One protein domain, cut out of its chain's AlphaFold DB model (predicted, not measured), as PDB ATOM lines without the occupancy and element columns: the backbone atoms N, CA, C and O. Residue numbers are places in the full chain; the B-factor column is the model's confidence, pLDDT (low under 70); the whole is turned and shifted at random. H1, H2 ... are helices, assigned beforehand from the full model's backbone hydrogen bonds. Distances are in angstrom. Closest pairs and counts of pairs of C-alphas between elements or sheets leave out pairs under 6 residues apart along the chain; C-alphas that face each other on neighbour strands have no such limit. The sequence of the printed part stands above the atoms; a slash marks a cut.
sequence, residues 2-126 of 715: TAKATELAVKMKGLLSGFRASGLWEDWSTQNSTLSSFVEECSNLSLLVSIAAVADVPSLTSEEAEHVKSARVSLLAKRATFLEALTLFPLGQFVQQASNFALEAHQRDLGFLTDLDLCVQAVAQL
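AT A GLANCE: This is residues 2 to 126 of the 715 residues of the protein "Hypothetical protein" of Symbiodinium necroappetens (UniProt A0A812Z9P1). A body of helices has H3 in its middle, H1 on one side and H4 on another, while the long H6 meets H1 near the beginnings of both, packs on the end of H3, runs past H4 and sticks out as an arm: residues 111 to 126 stand free, of which 111 to 125 belong to H6. H2 packs on the beginning of H3, and H5 makes a corner with H6. The printed part has 125 residues, with six named helices in the order H1 to H6 and no named strand: all helix. It is loose, with a radius of gyration of the C-alphas of 17.9 A, and spans 64 by 35 by 28 A.

IN THESE COORDINATES: H1, residues 2 to 20, begins at C-alpha 2 (86.054, -20.640, -24.299) and is 26.5 A long. H2 is residues 23 to 29. H3, residues 36 to 52, is 24.8 A long, and H4, residues 62 to 75, 19.9 A. H5 is residues 83 to 88. H6, residues 90 to 125, is 51.6 A long and ends at C-alpha 125 (44.504, -10.637, -39.191).

HOW THE PARTS SIT: H1 touches H3 at a shallow tilt of 33 degrees, only just short of steep, opposite ways; the closest C-alphas, Ala 9 and Val 49, are 5.8 A apart. H3 touches H4 with residues 41 to 48 alone, at a steep tilt of 57 degrees, with C-alphas 44 and 71 closest at 4.7 A. H6 touches H4 with residues 96 to 106 alone, at a shallow tilt of 26 degrees, opposite ways; the closest C-alphas, Ala 65 and Leu 103, are 6.1 A apart. H1 and H4 are apart. Every O i to N i+4 pair is within hydrogen-bond range in H1 to H5, and 31 of 32 in H6.

THE WHOLE: The farthest C-alphas, Asn 32 and Leu 126, are 65.5 A apart. The printed part has no cut and no long link. Residues 2, 31 and 32 have pLDDT under 70.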
ATOM      1  N   THR A   2      86.384 -21.778 -23.411       66.69
ATOM      2  CA  THR A   2      86.054 -20.640 -24.299       66.69
ATOM      3  C   THR A   2      86.778 -19.325 -23.970       66.69
ATOM      4  O   THR A   2      87.409 -18.767 -24.856       66.69
ATOM      5  N   ALA A   3      86.814 -18.875 -22.709       81.50
ATOM      6  CA  ALA A   3      87.415 -17.575 -22.355       81.50
ATOM      7  C   ALA A   3      88.907 -17.435 -22.731       81.50
ATOM      8  O   ALA A   3      89.337 -16.385 -23.207       81.50
ATOM      9  N   LYS A   4      89.704 -18.503 -22.562       88.25
ATOM     10  CA  LYS A   4      91.134 -18.482 -22.911       88.25
ATOM     11  C   LYS A   4      91.357 -18.518 -24.424       88.25
ATOM     12  O   LYS A   4      92.285 -17.882 -24.913       88.25
ATOM     13  N   ALA A   5      90.507 -19.234 -25.157       88.62
ATOM     14  CA  ALA A   5      90.550 -19.274 -26.614       88.62
ATOM     15  C   ALA A   5      90.171 -17.913 -27.224       88.62
ATOM     16  O   ALA A   5      90.877 -17.436 -28.109       88.62
ATOM     17  N   THR A   6      89.152 -17.236 -26.679       90.69
ATOM     18  CA  THR A   6      88.795 -15.858 -27.058       90.69
ATOM     19  C   THR A   6      89.938 -14.878 -26.768       90.69
ATOM     20  O   THR A   6      90.290 -14.087 -27.637       90.69
ATOM     21  N   GLU A   7      90.594 -14.953 -25.600       92.38
ATOM     22  CA  GLU A   7      91.768 -14.112 -25.283       92.38
ATOM     23  C   GLU A   7      92.908 -14.304 -26.301       92.38
ATOM     24  O   GLU A   7      93.537 -13.342 -26.747       92.38
ATOM     25  N   LEU A   8      93.177 -15.553 -26.691       92.75
ATOM     26  CA  LEU A   8      94.188 -15.870 -27.699       92.75
ATOM     27  C   LEU A   8      93.778 -15.386 -29.097       92.75
ATOM     28  O   LEU A   8      94.627 -14.865 -29.817       92.75
ATOM     29  N   ALA A   9      92.497 -15.480 -29.459       92.62
ATOM     30  CA  ALA A   9      91.971 -14.913 -30.700       92.62
ATOM     31  C   ALA A   9      92.103 -13.379 -30.724       92.62
ATOM     32  O   ALA A   9      92.512 -12.822 -31.739       92.62
ATOM     33  N   VAL A  10      91.870 -12.688 -29.600       93.44
ATOM     34  CA  VAL A  10      92.109 -11.235 -29.464       93.44
ATOM     35  C   VAL A  10      93.588 -10.893 -29.675       93.44
ATOM     36  O   VAL A  10      93.908  -9.953 -30.403       93.44
ATOM     37  N   LYS A  11      94.510 -11.670 -29.095       94.19
ATOM     38  CA  LYS A  11      95.958 -11.485 -29.306       94.19
ATOM     39  C   LYS A  11      96.361 -11.719 -30.762       94.19
ATOM     40  O   LYS A  11      97.119 -10.931 -31.321       94.19
ATOM     41  N   MET A  12      95.821 -12.763 -31.386       93.81
ATOM     42  CA  MET A  12      96.052 -13.075 -32.796       93.81
ATOM     43  C   MET A  12      95.491 -11.982 -33.717       93.81
ATOM     44  O   MET A  12      96.168 -11.580 -34.658       93.81
ATOM     45  N   LYS A  13      94.311 -11.432 -33.398       94.00
ATOM     46  CA  LYS A  13      93.748 -10.252 -34.067       94.00
ATOM     47  C   LYS A  13      94.705  -9.066 -33.974       94.00
ATOM     48  O   LYS A  13      94.962  -8.413 -34.977       94.00
ATOM     49  N   GLY A  14      95.265  -8.813 -32.789       92.81
ATOM     50  CA  GLY A  14      96.264  -7.763 -32.576       92.81
ATOM     51  C   GLY A  14      97.517  -7.945 -33.437       92.81
ATOM     52  O   GLY A  14      97.970  -6.990 -34.063       92.81
ATOM     53  N   LEU A  15      98.034  -9.175 -33.529       93.50
ATOM     54  CA  LEU A  15      99.196  -9.505 -34.361       93.50
ATOM     55  C   LEU A  15      98.913  -9.289 -35.853       93.50
ATOM     56  O   LEU A  15      99.715  -8.656 -36.536       93.50
ATOM     57  N   LEU A  16      97.768  -9.764 -36.351       93.56
ATOM     58  CA  LEU A  16      97.379  -9.611 -37.758       93.56
ATOM     59  C   LEU A  16      97.135  -8.142 -38.130       93.56
ATOM     60  O   LEU A  16      97.588  -7.698 -39.183       93.56
ATOM     61  N   SER A  17      96.501  -7.365 -37.249       92.31
ATOM     62  CA  SER A  17      96.354  -5.914 -37.426       92.31
ATOM     63  C   SER A  17      97.705  -5.196 -37.449       92.31
ATOM     64  O   SER A  17      97.912  -4.315 -38.280       92.31
ATOM     65  N   GLY A  18      98.636  -5.587 -36.572       91.38
ATOM     66  CA  GLY A  18      99.995  -5.043 -36.556       91.38
ATOM     67  C   GLY A  18     100.772  -5.368 -37.832       91.38
ATOM     68  O   GLY A  18     101.432  -4.494 -38.386       91.38
ATOM     69  N   PHE A  19     100.641  -6.596 -38.343       91.06
ATOM     70  CA  PHE A  19     101.238  -6.990 -39.618       91.06
ATOM     71  C   PHE A  19     100.658  -6.186 -40.787       91.06
ATOM     72  O   PHE A  19     101.421  -5.641 -41.582       91.06
ATOM     73  N   ARG A  20      99.330  -6.023 -40.843       89.00
ATOM     74  CA  ARG A  20      98.641  -5.237 -41.880       89.00
ATOM     75  C   ARG A  20      99.044  -3.758 -41.900       89.00
ATOM     76  O   ARG A  20      98.982  -3.134 -42.949       89.00
ATOM     77  N   ALA A  21      99.448  -3.206 -40.758       88.50
ATOM     78  CA  ALA A  21      99.919  -1.826 -40.633       88.50
ATOM     79  C   ALA A  21     101.432  -1.655 -40.890       88.50
ATOM     80  O   ALA A  21     101.949  -0.546 -40.775       88.50
ATOM     81  N   SER A  22     102.163  -2.736 -41.179       90.69
ATOM     82  CA  SER A  22     103.611  -2.692 -41.402       90.69
ATOM     83  C   SER A  22     103.962  -2.405 -42.865       90.69
ATOM     84  O   SER A  22     103.229  -2.805 -43.764       90.69
ATOM     85  N   GLY A  23     105.130  -1.802 -43.121       86.06
ATOM     86  CA  GLY A  23     105.625  -1.592 -44.495       86.06
ATOM     87  C   GLY A  23     105.801  -2.894 -45.293       86.06
ATOM     88  O   GLY A  23     105.642  -2.897 -46.507       86.06
ATOM     89  N   LEU A  24     106.009  -4.030 -44.607       85.69
ATOM     90  CA  LEU A  24     106.070  -5.353 -45.241       85.69
ATOM     91  C   LEU A  24     104.750  -5.742 -45.915       85.69
ATOM     92  O   LEU A  24     104.764  -6.429 -46.933       85.69
ATOM     93  N   TRP A  25     103.612  -5.319 -45.358       87.38
ATOM     94  CA  TRP A  25     102.308  -5.578 -45.963       87.38
ATOM     95  C   TRP A  25     102.180  -4.886 -47.317       87.38
ATOM     96  O   TRP A  25     101.764  -5.512 -48.292       87.38
ATOM     97  N   GLU A  26     102.560  -3.609 -47.380       82.94
ATOM     98  CA  GLU A  26     102.516  -2.817 -48.608       82.94
ATOM     99  C   GLU A  26     103.415  -3.440 -49.677       82.94
ATOM    100  O   GLU A  26     102.925  -3.755 -50.764       82.94
ATOM    101  N   ASP A  27     104.668  -3.746 -49.330       84.44
ATOM    102  CA  ASP A  27     105.631  -4.383 -50.232       84.44
ATOM    103  C   ASP A  27     105.097  -5.710 -50.795       84.44
ATOM    104  O   ASP A  27     105.168  -5.971 -52.002       84.44
ATOM    105  N   TRP A  28     104.521  -6.555 -49.935       87.44
ATOM    106  CA  TRP A  28     104.081  -7.897 -50.320       87.44
ATOM    107  C   TRP A  28     102.730  -7.914 -51.037       87.44
ATOM    108  O   TRP A  28     102.453  -8.876 -51.754       87.44
ATOM    109  N   SER A  29     101.917  -6.868 -50.875       81.44
ATOM    110  CA  SER A  29     100.613  -6.717 -51.532       81.44
ATOM    111  C   SER A  29     100.700  -6.297 -53.007       81.44
ATOM    112  O   SER A  29      99.707  -6.373 -53.731       81.44
ATOM    113  N   THR A  30     101.878  -5.870 -53.480       80.81
ATOM    114  CA  THR A  30     102.075  -5.459 -54.877       80.81
ATOM    115  C   THR A  30     101.907  -6.636 -55.853       80.81
ATOM    116  O   THR A  30     102.376  -7.745 -55.601       80.81
ATOM    117  N   GLN A  31     101.269  -6.403 -57.010       62.97
ATOM    118  CA  GLN A  31     100.933  -7.452 -57.997       62.97
ATOM    119  C   GLN A  31     102.143  -8.234 -58.553       62.97
ATOM    120  O   GLN A  31     101.964  -9.314 -59.107       62.97
ATOM    121  N   ASN A  32     103.368  -7.724 -58.380       65.69
ATOM    122  CA  ASN A  32     104.609  -8.374 -58.820       65.69
ATOM    123  C   ASN A  32     105.304  -9.195 -57.714       65.69
ATOM    124  O   ASN A  32     106.370  -9.759 -57.953       65.69
ATOM    125  N   SER A  33     104.735  -9.262 -56.505       74.31
ATOM    126  CA  SER A  33     105.296 -10.008 -55.377       74.31
ATOM    127  C   SER A  33     104.898 -11.488 -55.413       74.31
ATOM    128  O   SER A  33     103.720 -11.832 -55.540       74.31
ATOM    129  N   THR A  34     105.871 -12.377 -55.184       79.56
ATOM    130  CA  THR A  34     105.640 -13.822 -54.990       79.56
ATOM    131  C   THR A  34     104.861 -14.146 -53.709       79.56
ATOM    132  O   THR A  34     104.440 -15.284 -53.533       79.56
ATOM    133  N   LEU A  35     104.683 -13.173 -52.806       85.25
ATOM    134  CA  LEU A  35     103.995 -13.322 -51.516       85.25
ATOM    135  C   LEU A  35     102.570 -12.741 -51.511       85.25
ATOM    136  O   LEU A  35     101.899 -12.790 -50.482       85.25
ATOM    137  N   SER A  36     102.086 -12.229 -52.644       82.69
ATOM    138  CA  SER A  36     100.750 -11.625 -52.764       82.69
ATOM    139  C   SER A  36      99.618 -12.569 -52.323       82.69
ATOM    140  O   SER A  36      98.724 -12.153 -51.588       82.69
ATOM    141  N   SER A  37      99.699 -13.863 -52.654       84.00
ATOM    142  CA  SER A  37      98.727 -14.876 -52.205       84.00
ATOM    143  C   SER A  37      98.747 -15.103 -50.689       84.00
ATOM    144  O   SER A  37      97.706 -15.318 -50.076       84.00
ATOM    145  N   PHE A  38      99.919 -15.018 -50.053       88.31
ATOM    146  CA  PHE A  38     100.050 -15.144 -48.599       88.31
ATOM    147  C   PHE A  38      99.457 -13.932 -47.863       88.31
ATOM    148  O   PHE A  38      98.862 -14.075 -46.796       88.31
ATOM    149  N   VAL A  39      99.578 -12.735 -48.443       89.56
ATOM    150  CA  VAL A  39      98.945 -11.508 -47.926       89.56
ATOM    151  C   VAL A  39      97.415 -11.600 -48.002       89.56
ATOM    152  O   VAL A  39      96.718 -11.220 -47.054       89.56
ATOM    153  N   GLU A  40      96.875 -12.161 -49.085       88.44
ATOM    154  CA  GLU A  40      95.441 -12.443 -49.213       88.44
ATOM    155  C   GLU A  40      94.968 -13.466 -48.165       88.44
ATOM    156  O   GLU A  40      93.972 -13.244 -47.475       88.44
ATOM    157  N   GLU A  41      95.725 -14.547 -47.951       91.31
ATOM    158  CA  GLU A  41      95.449 -15.508 -46.879       91.31
ATOM    159  C   GLU A  41      95.494 -14.862 -45.482       91.31
ATOM    160  O   GLU A  41      94.601 -15.092 -44.665       91.31
ATOM    161  N   CYS A  42      96.472 -13.996 -45.197       92.00
ATOM    162  CA  CYS A  42      96.519 -13.236 -43.945       92.00
ATOM    163  C   CYS A  42      95.291 -12.322 -43.775       92.00
ATOM    164  O   CYS A  42      94.771 -12.196 -42.663       92.00
ATOM    165  N   SER A  43      94.795 -11.718 -44.864       91.31
ATOM    166  CA  SER A  43      93.558 -10.919 -44.857       91.31
ATOM    167  C   SER A  43      92.345 -11.776 -44.492       91.31
ATOM    168  O   SER A  43      91.577 -11.423 -43.594       91.31
ATOM    169  N   ASN A  44      92.216 -12.937 -45.137       93.38
ATOM    170  CA  ASN A  44      91.151 -13.903 -44.876       93.38
ATOM    171  C   ASN A  44      91.209 -14.417 -43.430       93.38
ATOM    172  O   ASN A  44      90.184 -14.526 -42.758       93.38
ATOM    173  N   LEU A  45      92.411 -14.682 -42.910       94.31
ATOM    174  CA  LEU A  45      92.601 -15.157 -41.542       94.31
ATOM    175  C   LEU A  45      92.233 -14.067 -40.534       94.31
ATOM    176  O   LEU A  45      91.568 -14.346 -39.539       94.31
ATOM    177  N   SER A  46      92.599 -12.816 -40.823       93.56
ATOM    178  CA  SER A  46      92.223 -11.657 -40.012       93.56
ATOM    179  C   SER A  46      90.707 -11.497 -39.905       93.56
ATOM    180  O   SER A  46      90.217 -11.116 -38.838       93.56
ATOM    181  N   LEU A  47      89.957 -11.805 -40.967       93.44
ATOM    182  CA  LEU A  47      88.495 -11.790 -40.950       93.44
ATOM    183  C   LEU A  47      87.930 -12.862 -40.000       93.44
ATOM    184  O   LEU A  47      87.153 -12.532 -39.103       93.44
ATOM    185  N   LEU A  48      88.367 -14.121 -40.125       93.88
ATOM    186  CA  LEU A  48      87.878 -15.217 -39.268       93.88
ATOM    187  C   LEU A  48      88.249 -15.017 -37.791       93.88
ATOM    188  O   LEU A  48      87.423 -15.201 -36.896       93.88
ATOM    189  N   VAL A  49      89.486 -14.591 -37.524       94.06
ATOM    190  CA  VAL A  49      89.975 -14.315 -36.166       94.06
ATOM    191  C   VAL A  49      89.221 -13.143 -35.537       94.06
ATOM    192  O   VAL A  49      88.963 -13.156 -34.335       94.06
ATOM    193  N   SER A  50      88.809 -12.153 -36.335       92.44
ATOM    194  CA  SER A  50      88.018 -11.025 -35.835       92.44
ATOM    195  C   SER A  50      86.651 -11.444 -35.302       92.44
ATOM    196  O   SER A  50      86.212 -10.851 -34.320       92.44
ATOM    197  N   ILE A  51      86.029 -12.476 -35.886       91.94
ATOM    198  CA  ILE A  51      84.786 -13.090 -35.388       91.94
ATOM    199  C   ILE A  51      85.054 -13.853 -34.092       91.94
ATOM    200  O   ILE A  51      84.355 -13.658 -33.103       91.94
ATOM    201  N   ALA A  52      86.094 -14.687 -34.071       91.75
ATOM    202  CA  ALA A  52      86.443 -15.504 -32.907       91.75
ATOM    203  C   ALA A  52      86.895 -14.682 -31.682       91.75
ATOM    204  O   ALA A  52      86.888 -15.176 -30.555       91.75
ATOM    205  N   ALA A  53      87.309 -13.434 -31.903       90.75
ATOM    206  CA  ALA A  53      87.717 -12.497 -30.865       90.75
ATOM    207  C   ALA A  53      86.536 -11.815 -30.142       90.75
ATOM    208  O   ALA A  53      86.773 -11.088 -29.176       90.75
ATOM    209  N   VAL A  54      85.289 -12.012 -30.590       86.50
ATOM    210  CA  VAL A  54      84.086 -11.475 -29.931       86.50
ATOM    211  C   VAL A  54      83.576 -12.480 -28.890       86.50
ATOM    212  O   VAL A  54      83.621 -13.688 -29.109       86.50
ATOM    213  N   ALA A  55      83.142 -11.985 -27.727       75.56
ATOM    214  CA  ALA A  55      82.653 -12.831 -26.634       75.56
ATOM    215  C   ALA A  55      81.271 -13.449 -26.927       75.56
ATOM    216  O   ALA A  55      81.028 -14.594 -26.551       75.56
ATOM    217  N   ASP A  56      80.413 -12.703 -27.626       76.75
ATOM    218  CA  ASP A  56      79.098 -13.133 -28.103       76.75
ATOM    219  C   ASP A  56      79.110 -13.409 -29.614       76.75
ATOM    220  O   ASP A  56      80.073 -13.090 -30.313       76.75
ATOM    221  N   VAL A  57      78.023 -13.992 -30.131       79.25
ATOM    222  CA  VAL A  57      77.846 -14.220 -31.573       79.25
ATOM    223  C   VAL A  57      77.864 -12.880 -32.309       79.25
ATOM    224  O   VAL A  57      76.973 -12.062 -32.070       79.25
ATOM    225  N   PRO A  58      78.846 -12.626 -33.192       77.69
ATOM    226  CA  PRO A  58      78.911 -11.366 -33.909       77.69
ATOM    227  C   PRO A  58      77.748 -11.249 -34.897       77.69
ATOM    228  O   PRO A  58      77.380 -12.221 -35.558       77.69
ATOM    229  N   SER A  59      77.192 -10.040 -35.009       78.12
ATOM    230  CA  SER A  59      76.252  -9.718 -36.080       78.12
ATOM    231  C   SER A  59      77.006  -9.649 -37.402       78.12
ATOM    232  O   SER A  59      78.012  -8.947 -37.500       78.12
ATOM    233  N   LEU A  60      76.523 -10.393 -38.392       84.81
ATOM    234  CA  LEU A  60      77.024 -10.360 -39.759       84.81
ATOM    235  C   LEU A  60      75.922  -9.818 -40.667       84.81
ATOM    236  O   LEU A  60      74.775 -10.269 -40.606       84.81
ATOM    237  N   THR A  61      76.282  -8.900 -41.552       85.19
ATOM    238  CA  THR A  61      75.509  -8.610 -42.761       85.19
ATOM    239  C   THR A  61      75.616  -9.778 -43.748       85.19
ATOM    240  O   THR A  61      76.513 -10.615 -43.649       85.19
ATOM    241  N   SER A  62      74.712  -9.856 -44.730       86.38
ATOM    242  CA  SER A  62      74.770 -10.915 -45.752       86.38
ATOM    243  C   SER A  62      76.046 -10.857 -46.594       86.38
ATOM    244  O   SER A  62      76.574 -11.895 -46.986       86.38
ATOM    245  N   GLU A  63      76.571  -9.654 -46.824       87.69
ATOM    246  CA  GLU A  63      77.852  -9.452 -47.501       87.69
ATOM    247  C   GLU A  63      79.022  -9.966 -46.648       87.69
ATOM    248  O   GLU A  63      79.848 -10.742 -47.126       87.69
ATOM    249  N   GLU A  64      79.055  -9.628 -45.355       89.56
ATOM    250  CA  GLU A  64      80.070 -10.145 -44.429       89.56
ATOM    251  C   GLU A  64      79.992 -11.667 -44.278       89.56
ATOM    252  O   GLU A  64      81.028 -12.325 -44.246       89.56
ATOM    253  N   ALA A  65      78.794 -12.253 -44.232       90.44
ATOM    254  CA  ALA A  65      78.622 -13.700 -44.152       90.44
ATOM    255  C   ALA A  65      79.206 -14.419 -45.384       90.44
ATOM    256  O   ALA A  65      79.920 -15.415 -45.235       90.44
ATOM    257  N   GLU A  66      78.977 -13.908 -46.599       91.69
ATOM    258  CA  GLU A  66      79.594 -14.477 -47.804       91.69
ATOM    259  C   GLU A  66      81.114 -14.251 -47.835       91.69
ATOM    260  O   GLU A  66      81.853 -15.172 -48.191       91.69
ATOM    261  N   HIS A  67      81.615 -13.103 -47.366       92.44
ATOM    262  CA  HIS A  67      83.059 -12.884 -47.212       92.44
ATOM    263  C   HIS A  67      83.693 -13.860 -46.215       92.44
ATOM    264  O   HIS A  67      84.741 -14.433 -46.499       92.44
ATOM    265  N   VAL A  68      83.049 -14.118 -45.076       93.00
ATOM    266  CA  VAL A  68      83.523 -15.062 -44.050       93.00
ATOM    267  C   VAL A  68      83.524 -16.491 -44.583       93.00
ATOM    268  O   VAL A  68      84.488 -17.234 -44.389       93.00
ATOM    269  N   LYS A  69      82.470 -16.878 -45.300       93.62
ATOM    270  CA  LYS A  69      82.364 -18.184 -45.956       93.62
ATOM    271  C   LYS A  69      83.434 -18.359 -47.035       93.62
ATOM    272  O   LYS A  69      84.100 -19.393 -47.049       93.62
ATOM    273  N   SER A  70      83.638 -17.356 -47.887       93.50
ATOM    274  CA  SER A  70      84.666 -17.360 -48.935       93.50
ATOM    275  C   SER A  70      86.079 -17.421 -48.344       93.50
ATOM    276  O   SER A  70      86.860 -18.303 -48.703       93.50
ATOM    277  N   ALA A  71      86.376 -16.577 -47.348       92.75
ATOM    278  CA  ALA A  71      87.644 -16.572 -46.620       92.75
ATOM    279  C   ALA A  71      87.933 -17.935 -45.979       92.75
ATOM    280  O   ALA A  71      89.044 -18.457 -46.082       92.75
ATOM    281  N   ARG A  72      86.918 -18.560 -45.370       93.19
ATOM    282  CA  ARG A  72      87.038 -19.901 -44.795       93.19
ATOM    283  C   ARG A  72      87.316 -20.967 -45.852       93.19
ATOM    284  O   ARG A  72      88.184 -21.804 -45.633       93.19
ATOM    285  N   VAL A  73      86.613 -20.954 -46.984       92.75
ATOM    286  CA  VAL A  73      86.853 -21.912 -48.078       92.75
ATOM    287  C   VAL A  73      88.259 -21.744 -48.654       92.75
ATOM    288  O   VAL A  73      88.946 -22.743 -48.863       92.75
ATOM    289  N   SER A  74      88.700 -20.500 -48.849       93.12
ATOM    290  CA  SER A  74      90.042 -20.174 -49.342       93.12
ATOM    291  C   SER A  74      91.132 -20.723 -48.412       93.12
ATOM    292  O   SER A  74      91.999 -21.477 -48.850       93.12
ATOM    293  N   LEU A  75      91.024 -20.466 -47.105       92.25
ATOM    294  CA  LEU A  75      92.007 -20.910 -46.107       92.25
ATOM    295  C   LEU A  75      92.000 -22.419 -45.831       92.25
ATOM    296  O   LEU A  75      92.965 -22.950 -45.283       92.25
ATOM    297  N   LEU A  76      90.915 -23.112 -46.181       91.06
ATOM    298  CA  LEU A  76      90.794 -24.565 -46.050       91.06
ATOM    299  C   LEU A  76      91.098 -25.314 -47.358       91.06
ATOM    300  O   LEU A  76      90.957 -26.538 -47.421       91.06
ATOM    301  N   ALA A  77      91.529 -24.612 -48.408       91.06
ATOM    302  CA  ALA A  77      91.973 -25.244 -49.640       91.06
ATOM    303  C   ALA A  77      93.283 -26.024 -49.421       91.06
ATOM    304  O   ALA A  77      94.161 -25.595 -48.680       91.06
ATOM    305  N   LYS A  78      93.473 -27.146 -50.137       83.12
ATOM    306  CA  LYS A  78      94.646 -28.044 -49.993       83.12
ATOM    307  C   LYS A  78      96.018 -27.371 -50.164       83.12
ATOM    308  O   LYS A  78      97.019 -27.963 -49.787       83.12
ATOM    309  N   ARG A  79      96.069 -26.198 -50.800       84.06
ATOM    310  CA  ARG A  79      97.300 -25.436 -51.064       84.06
ATOM    311  C   ARG A  79      97.444 -24.190 -50.181       84.06
ATOM    312  O   ARG A  79      98.410 -23.464 -50.373       84.06
ATOM    313  N   ALA A  80      96.504 -23.936 -49.271       87.12
ATOM    314  CA  ALA A  80      96.544 -22.773 -48.394       87.12
ATOM    315  C   ALA A  80      97.609 -22.944 -47.304       87.12
ATOM    316  O   ALA A  80      97.731 -24.005 -46.688       87.12
ATOM    317  N   THR A  81      98.341 -21.869 -47.042       88.44
ATOM    318  CA  THR A  81      99.433 -21.793 -46.066       88.44
ATOM    319  C   THR A  81      98.944 -22.061 -44.640       88.44
ATOM    320  O   THR A  81      99.628 -22.722 -43.859       88.44
ATOM    321  N   PHE A  82      97.738 -21.597 -44.287       90.25
ATOM    322  CA  PHE A  82      97.179 -21.755 -42.934       90.25
ATOM    323  C   PHE A  82      96.323 -23.016 -42.721       90.25
ATOM    324  O   PHE A  82      95.758 -23.182 -41.636       90.25
ATOM    325  N   LEU A  83      96.226 -23.921 -43.703       89.88
ATOM    326  CA  LEU A  83      95.347 -25.097 -43.629       89.88
ATOM    327  C   LEU A  83      95.614 -25.962 -42.385       89.88
ATOM    328  O   LEU A  83      94.692 -26.273 -41.627       89.88
ATOM    329  N   GLU A  84      96.870 -26.351 -42.157       88.81
ATOM    330  CA  GLU A  84      97.252 -27.191 -41.010       88.81
ATOM    331  C   GLU A  84      97.013 -26.464 -39.684       88.81
ATOM    332  O   GLU A  84      96.462 -27.042 -38.745       88.81
ATOM    333  N   ALA A  85      97.347 -25.170 -39.625       88.19
ATOM    334  CA  ALA A  85      97.134 -24.333 -38.449       88.19
ATOM    335  C   ALA A  85      95.647 -24.266 -38.065       88.19
ATOM    336  O   ALA A  85      95.298 -24.393 -36.892       88.19
ATOM    337  N   LEU A  86      94.761 -24.120 -39.050       89.25
ATOM    338  CA  LEU A  86      93.322 -24.055 -38.820       89.25
ATOM    339  C   LEU A  86      92.717 -25.416 -38.461       89.25
ATOM    340  O   LEU A  86      91.747 -25.451 -37.707       89.25
ATOM    341  N   THR A  87      93.244 -26.524 -38.983       87.56
ATOM    342  CA  THR A  87      92.628 -27.858 -38.843       87.56
ATOM    343  C   THR A  87      93.173 -28.681 -37.676       87.56
ATOM    344  O   THR A  87      92.409 -29.429 -37.062       87.56
ATOM    345  N   LEU A  88      94.456 -28.539 -37.338       89.12
ATOM    346  CA  LEU A  88      95.136 -29.389 -36.354       89.12
ATOM    347  C   LEU A  88      95.332 -28.713 -34.994       89.12
ATOM    348  O   LEU A  88      95.424 -29.404 -33.980       89.12
ATOM    349  N   PHE A  89      95.382 -27.379 -34.944       91.50
ATOM    350  CA  PHE A  89      95.674 -26.663 -33.703       91.50
ATOM    351  C   PHE A  89      94.394 -26.199 -32.993       91.50
ATOM    352  O   PHE A  89      93.488 -25.677 -33.647       91.50
ATOM    353  N   PRO A  90      94.329 -26.283 -31.648       91.38
ATOM    354  CA  PRO A  90      93.128 -25.921 -30.889       91.38
ATOM    355  C   PRO A  90      92.614 -24.496 -31.139       91.38
ATOM    356  O   PRO A  90      91.407 -24.289 -31.246       91.38
ATOM    357  N   LEU A  91      93.510 -23.507 -31.265       91.88
ATOM    358  CA  LEU A  91      93.116 -22.123 -31.564       91.88
ATOM    359  C   LEU A  91      92.534 -21.992 -32.979       91.88
ATOM    360  O   LEU A  91      91.541 -21.295 -33.168       91.88
ATOM    361  N   GLY A  92      93.111 -22.692 -33.957       92.69
ATOM    362  CA  GLY A  92      92.607 -22.723 -35.328       92.69
ATOM    363  C   GLY A  92      91.224 -23.368 -35.431       92.69
ATOM    364  O   GLY A  92      90.328 -22.810 -36.061       92.69
ATOM    365  N   GLN A  93      91.013 -24.486 -34.728       92.44
ATOM    366  CA  GLN A  93      89.707 -25.145 -34.640       92.44
ATOM    367  C   GLN A  93      88.660 -24.252 -33.967       92.44
ATOM    368  O   GLN A  93      87.532 -24.166 -34.449       92.44
ATOM    369  N   PHE A  94      89.035 -23.544 -32.896       93.19
ATOM    370  CA  PHE A  94      88.161 -22.571 -32.241       93.19
ATOM    371  C   PHE A  94      87.749 -21.440 -33.192       93.19
ATOM    372  O   PHE A  94      86.564 -21.128 -33.282       93.19
ATOM    373  N   VAL A  95      88.698 -20.868 -33.944       93.12
ATOM    374  CA  VAL A  95      88.408 -19.827 -34.944       93.12
ATOM    375  C   VAL A  95      87.419 -20.343 -35.992       93.12
ATOM    376  O   VAL A  95      86.423 -19.680 -36.268       93.12
ATOM    377  N   GLN A  96      87.626 -21.558 -36.510       92.31
ATOM    378  CA  GLN A  96      86.686 -22.175 -37.452       92.31
ATOM    379  C   GLN A  96      85.289 -22.386 -36.859       92.31
ATOM    380  O   GLN A  96      84.294 -22.118 -37.530       92.31
ATOM    381  N   GLN A  97      85.207 -22.889 -35.626       91.62
ATOM    382  CA  GLN A  97      83.936 -23.134 -34.946       91.62
ATOM    383  C   GLN A  97      83.182 -21.831 -34.683       91.62
ATOM    384  O   GLN A  97      81.987 -21.770 -34.950       91.62
ATOM    385  N   ALA A  98      83.874 -20.784 -34.231       91.69
ATOM    386  CA  ALA A  98      83.278 -19.471 -34.014       91.69
ATOM    387  C   ALA A  98      82.732 -18.875 -35.322       91.69
ATOM    388  O   ALA A  98      81.610 -18.374 -35.349       91.69
ATOM    389  N   SER A  99      83.481 -18.987 -36.426       91.25
ATOM    390  CA  SER A  99      83.010 -18.549 -37.746       91.25
ATOM    391  C   SER A  99      81.815 -19.361 -38.245       91.25
ATOM    392  O   SER A  99      80.849 -18.770 -38.717       91.25
ATOM    393  N   ASN A 100      81.831 -20.691 -38.110       91.19
ATOM    394  CA  ASN A 100      80.681 -21.519 -38.483       91.19
ATOM    395  C   ASN A 100      79.448 -21.180 -37.645       91.19
ATOM    396  O   ASN A 100      78.368 -21.027 -38.200       91.19
ATOM    397  N   PHE A 101      79.613 -20.999 -36.335       90.56
ATOM    398  CA  PHE A 101      78.510 -20.641 -35.454       90.56
ATOM    399  C   PHE A 101      77.909 -19.279 -35.812       90.56
ATOM    400  O   PHE A 101      76.689 -19.140 -35.840       90.56
ATOM    401  N   ALA A 102      78.745 -18.291 -36.151       90.38
ATOM    402  CA  ALA A 102      78.283 -16.987 -36.625       90.38
ATOM    403  C   ALA A 102      77.535 -17.084 -37.968       90.38
ATOM    404  O   ALA A 102      76.482 -16.468 -38.127       90.38
ATOM    405  N   LEU A 103      78.024 -17.897 -38.913       91.31
ATOM    406  CA  LEU A 103      77.348 -18.143 -40.194       91.31
ATOM    407  C   LEU A 103      76.002 -18.858 -40.013       91.31
ATOM    408  O   LEU A 103      75.004 -18.452 -40.604       91.31
ATOM    409  N   GLU A 104      75.957 -19.899 -39.181       91.19
ATOM    410  CA  GLU A 104      74.727 -20.626 -38.853       91.19
ATOM    411  C   GLU A 104      73.717 -19.726 -38.139       91.19
ATOM    412  O   GLU A 104      72.522 -19.793 -38.422       91.19
ATOM    413  N   ALA A 105      74.178 -18.874 -37.222       90.06
ATOM    414  CA  ALA A 105      73.333 -17.899 -36.546       90.06
ATOM    415  C   ALA A 105      72.757 -16.871 -37.531       90.06
ATOM    416  O   ALA A 105      71.551 -16.645 -37.519       90.06
ATOM    417  N   HIS A 106      73.578 -16.328 -38.438       90.56
ATOM    418  CA  HIS A 106      73.117 -15.416 -39.487       90.56
ATOM    419  C   HIS A 106      72.067 -16.068 -40.400       90.56
ATOM    420  O   HIS A 106      71.003 -15.496 -40.632       90.56
ATOM    421  N   GLN A 107      72.319 -17.287 -40.889       89.44
ATOM    422  CA  GLN A 107      71.364 -18.009 -41.740       89.44
ATOM    423  C   GLN A 107      70.052 -18.320 -41.011       89.44
ATOM    424  O   GLN A 107      68.972 -18.211 -41.593       89.44
ATOM    425  N   ARG A 108      70.136 -18.684 -39.729       91.25
ATOM    426  CA  ARG A 108      68.969 -18.929 -38.882       91.25
ATOM    427  C   ARG A 108      68.144 -17.660 -38.685       91.25
ATOM    428  O   ARG A 108      66.931 -17.703 -38.862       91.25
ATOM    429  N   ASP A 109      68.794 -16.541 -38.380       91.44
ATOM    430  CA  ASP A 109      68.139 -15.244 -38.213       91.44
ATOM    431  C   ASP A 109      67.492 -14.760 -39.526       91.44
ATOM    432  O   ASP A 109      66.375 -14.244 -39.500       91.44
ATOM    433  N   LEU A 110      68.120 -15.003 -40.687       89.31
ATOM    434  CA  LEU A 110      67.498 -14.767 -41.998       89.31
ATOM    435  C   LEU A 110      66.232 -15.615 -42.200       89.31
ATOM    436  O   LEU A 110      65.220 -15.102 -42.678       89.31
ATOM    437  N   GLY A 111      66.262 -16.894 -41.812       89.25
ATOM    438  CA  GLY A 111      65.072 -17.751 -41.814       89.25
ATOM    439  C   GLY A 111      63.965 -17.188 -40.916       89.25
ATOM    440  O   GLY A 111      62.809 -17.079 -41.334       89.25
ATOM    441  N   PHE A 112      64.337 -16.721 -39.722       94.31
ATOM    442  CA  PHE A 112      63.409 -16.116 -38.772       94.31
ATOM    443  C   PHE A 112      62.828 -14.776 -39.218       94.31
ATOM    444  O   PHE A 112      61.743 -14.440 -38.750       94.31
ATOM    445  N   LEU A 113      63.460 -14.022 -40.126       91.19
ATOM    446  CA  LEU A 113      62.837 -12.817 -40.695       91.19
ATOM    447  C   LEU A 113      61.522 -13.161 -41.404       91.19
ATOM    448  O   LEU A 113      60.506 -12.511 -41.162       91.19
ATOM    449  N   THR A 114      61.532 -14.217 -42.222       90.31
ATOM    450  CA  THR A 114      60.336 -14.661 -42.953       90.31
ATOM    451  C   THR A 114      59.274 -15.176 -41.985       90.31
ATOM    452  O   THR A 114      58.108 -14.797 -42.088       90.31
ATOM    453  N   ASP A 115      59.668 -15.988 -41.000       93.00
ATOM    454  CA  ASP A 115      58.735 -16.492 -39.987       93.00
ATOM    455  C   ASP A 115      58.149 -15.370 -39.123       93.00
ATOM    456  O   ASP A 115      56.956 -15.393 -38.816       93.00
ATOM    457  N   LEU A 116      58.949 -14.361 -38.764       94.75
ATOM    458  CA  LEU A 116      58.493 -13.204 -37.999       94.75
ATOM    459  C   LEU A 116      57.524 -12.344 -38.811       94.75
ATOM    460  O   LEU A 116      56.512 -11.906 -38.268       94.75
ATOM    461  N   ASP A 117      57.782 -12.130 -40.102       92.50
ATOM    462  CA  ASP A 117      56.854 -11.415 -40.978       92.50
ATOM    463  C   ASP A 117      55.530 -12.172 -41.130       92.50
ATOM    464  O   ASP A 117      54.460 -11.560 -41.062       92.50
ATOM    465  N   LEU A 118      55.572 -13.505 -41.226       91.62
ATOM    466  CA  LEU A 118      54.370 -14.342 -41.188       91.62
ATOM    467  C   LEU A 118      53.642 -14.233 -39.841       91.62
ATOM    468  O   LEU A 118      52.414 -14.148 -39.827       91.62
ATOM    469  N   CYS A 119      54.362 -14.185 -38.714       93.62
ATOM    470  CA  CYS A 119      53.770 -13.931 -37.399       93.62
ATOM    471  C   CYS A 119      53.088 -12.558 -37.351       93.62
ATOM    472  O   CYS A 119      51.940 -12.484 -36.922       93.62
ATOM    473  N   VAL A 120      53.751 -11.494 -37.820       93.75
ATOM    474  CA  VAL A 120      53.214 -10.120 -37.869       93.75
ATOM    475  C   VAL A 120      51.950 -10.055 -38.729       93.75
ATOM    476  O   VAL A 120      50.933  -9.507 -38.302       93.75
ATOM    477  N   GLN A 121      51.972 -10.663 -39.916       92.12
ATOM    478  CA  GLN A 121      50.800 -10.743 -40.789       92.12
ATOM    479  C   GLN A 121      49.666 -11.549 -40.147       92.12
ATOM    480  O   GLN A 121      48.505 -11.137 -40.214       92.12
ATOM    481  N   ALA A 122      49.982 -12.673 -39.496       91.38
ATOM    482  CA  ALA A 122      48.995 -13.485 -38.800       91.38
ATOM    483  C   ALA A 122      48.329 -12.696 -37.666       91.38
ATOM    484  O   ALA A 122      47.100 -12.649 -37.623       91.38
ATOM    485  N   VAL A 123      49.101 -12.024 -36.798       91.56
ATOM    486  CA  VAL A 123      48.539 -11.238 -35.685       91.56
ATOM    487  C   VAL A 123      47.733 -10.031 -36.158       91.56
ATOM    488  O   VAL A 123      46.728  -9.710 -35.529       91.56
ATOM    489  N   ALA A 124      48.093  -9.418 -37.290       88.19
ATOM    490  CA  ALA A 124      47.322  -8.327 -37.892       88.19
ATOM    491  C   ALA A 124      45.939  -8.779 -38.404       88.19
ATOM    492  O   ALA A 124      44.998  -7.989 -38.431       88.19
ATOM    493  N   GLN A 125      45.790 -10.052 -38.787       87.94
ATOM    494  CA  GLN A 125      44.504 -10.637 -39.191       87.94
ATOM    495  C   GLN A 125      43.647 -11.100 -38.001       87.94
ATOM    496  O   GLN A 125      42.469 -11.428 -38.177       87.94
ATOM    497  N   LEU A 126      44.220 -11.184 -36.795       88.94
ATOM    498  CA  LEU A 126      43.484 -11.567 -35.595       88.94
ATOM    499  C   LEU A 126      42.674 -10.374 -35.081       88.94
ATOM    500  O   LEU A 126      43.198  -9.283 -34.861       88.94
TER     501      LEU A 126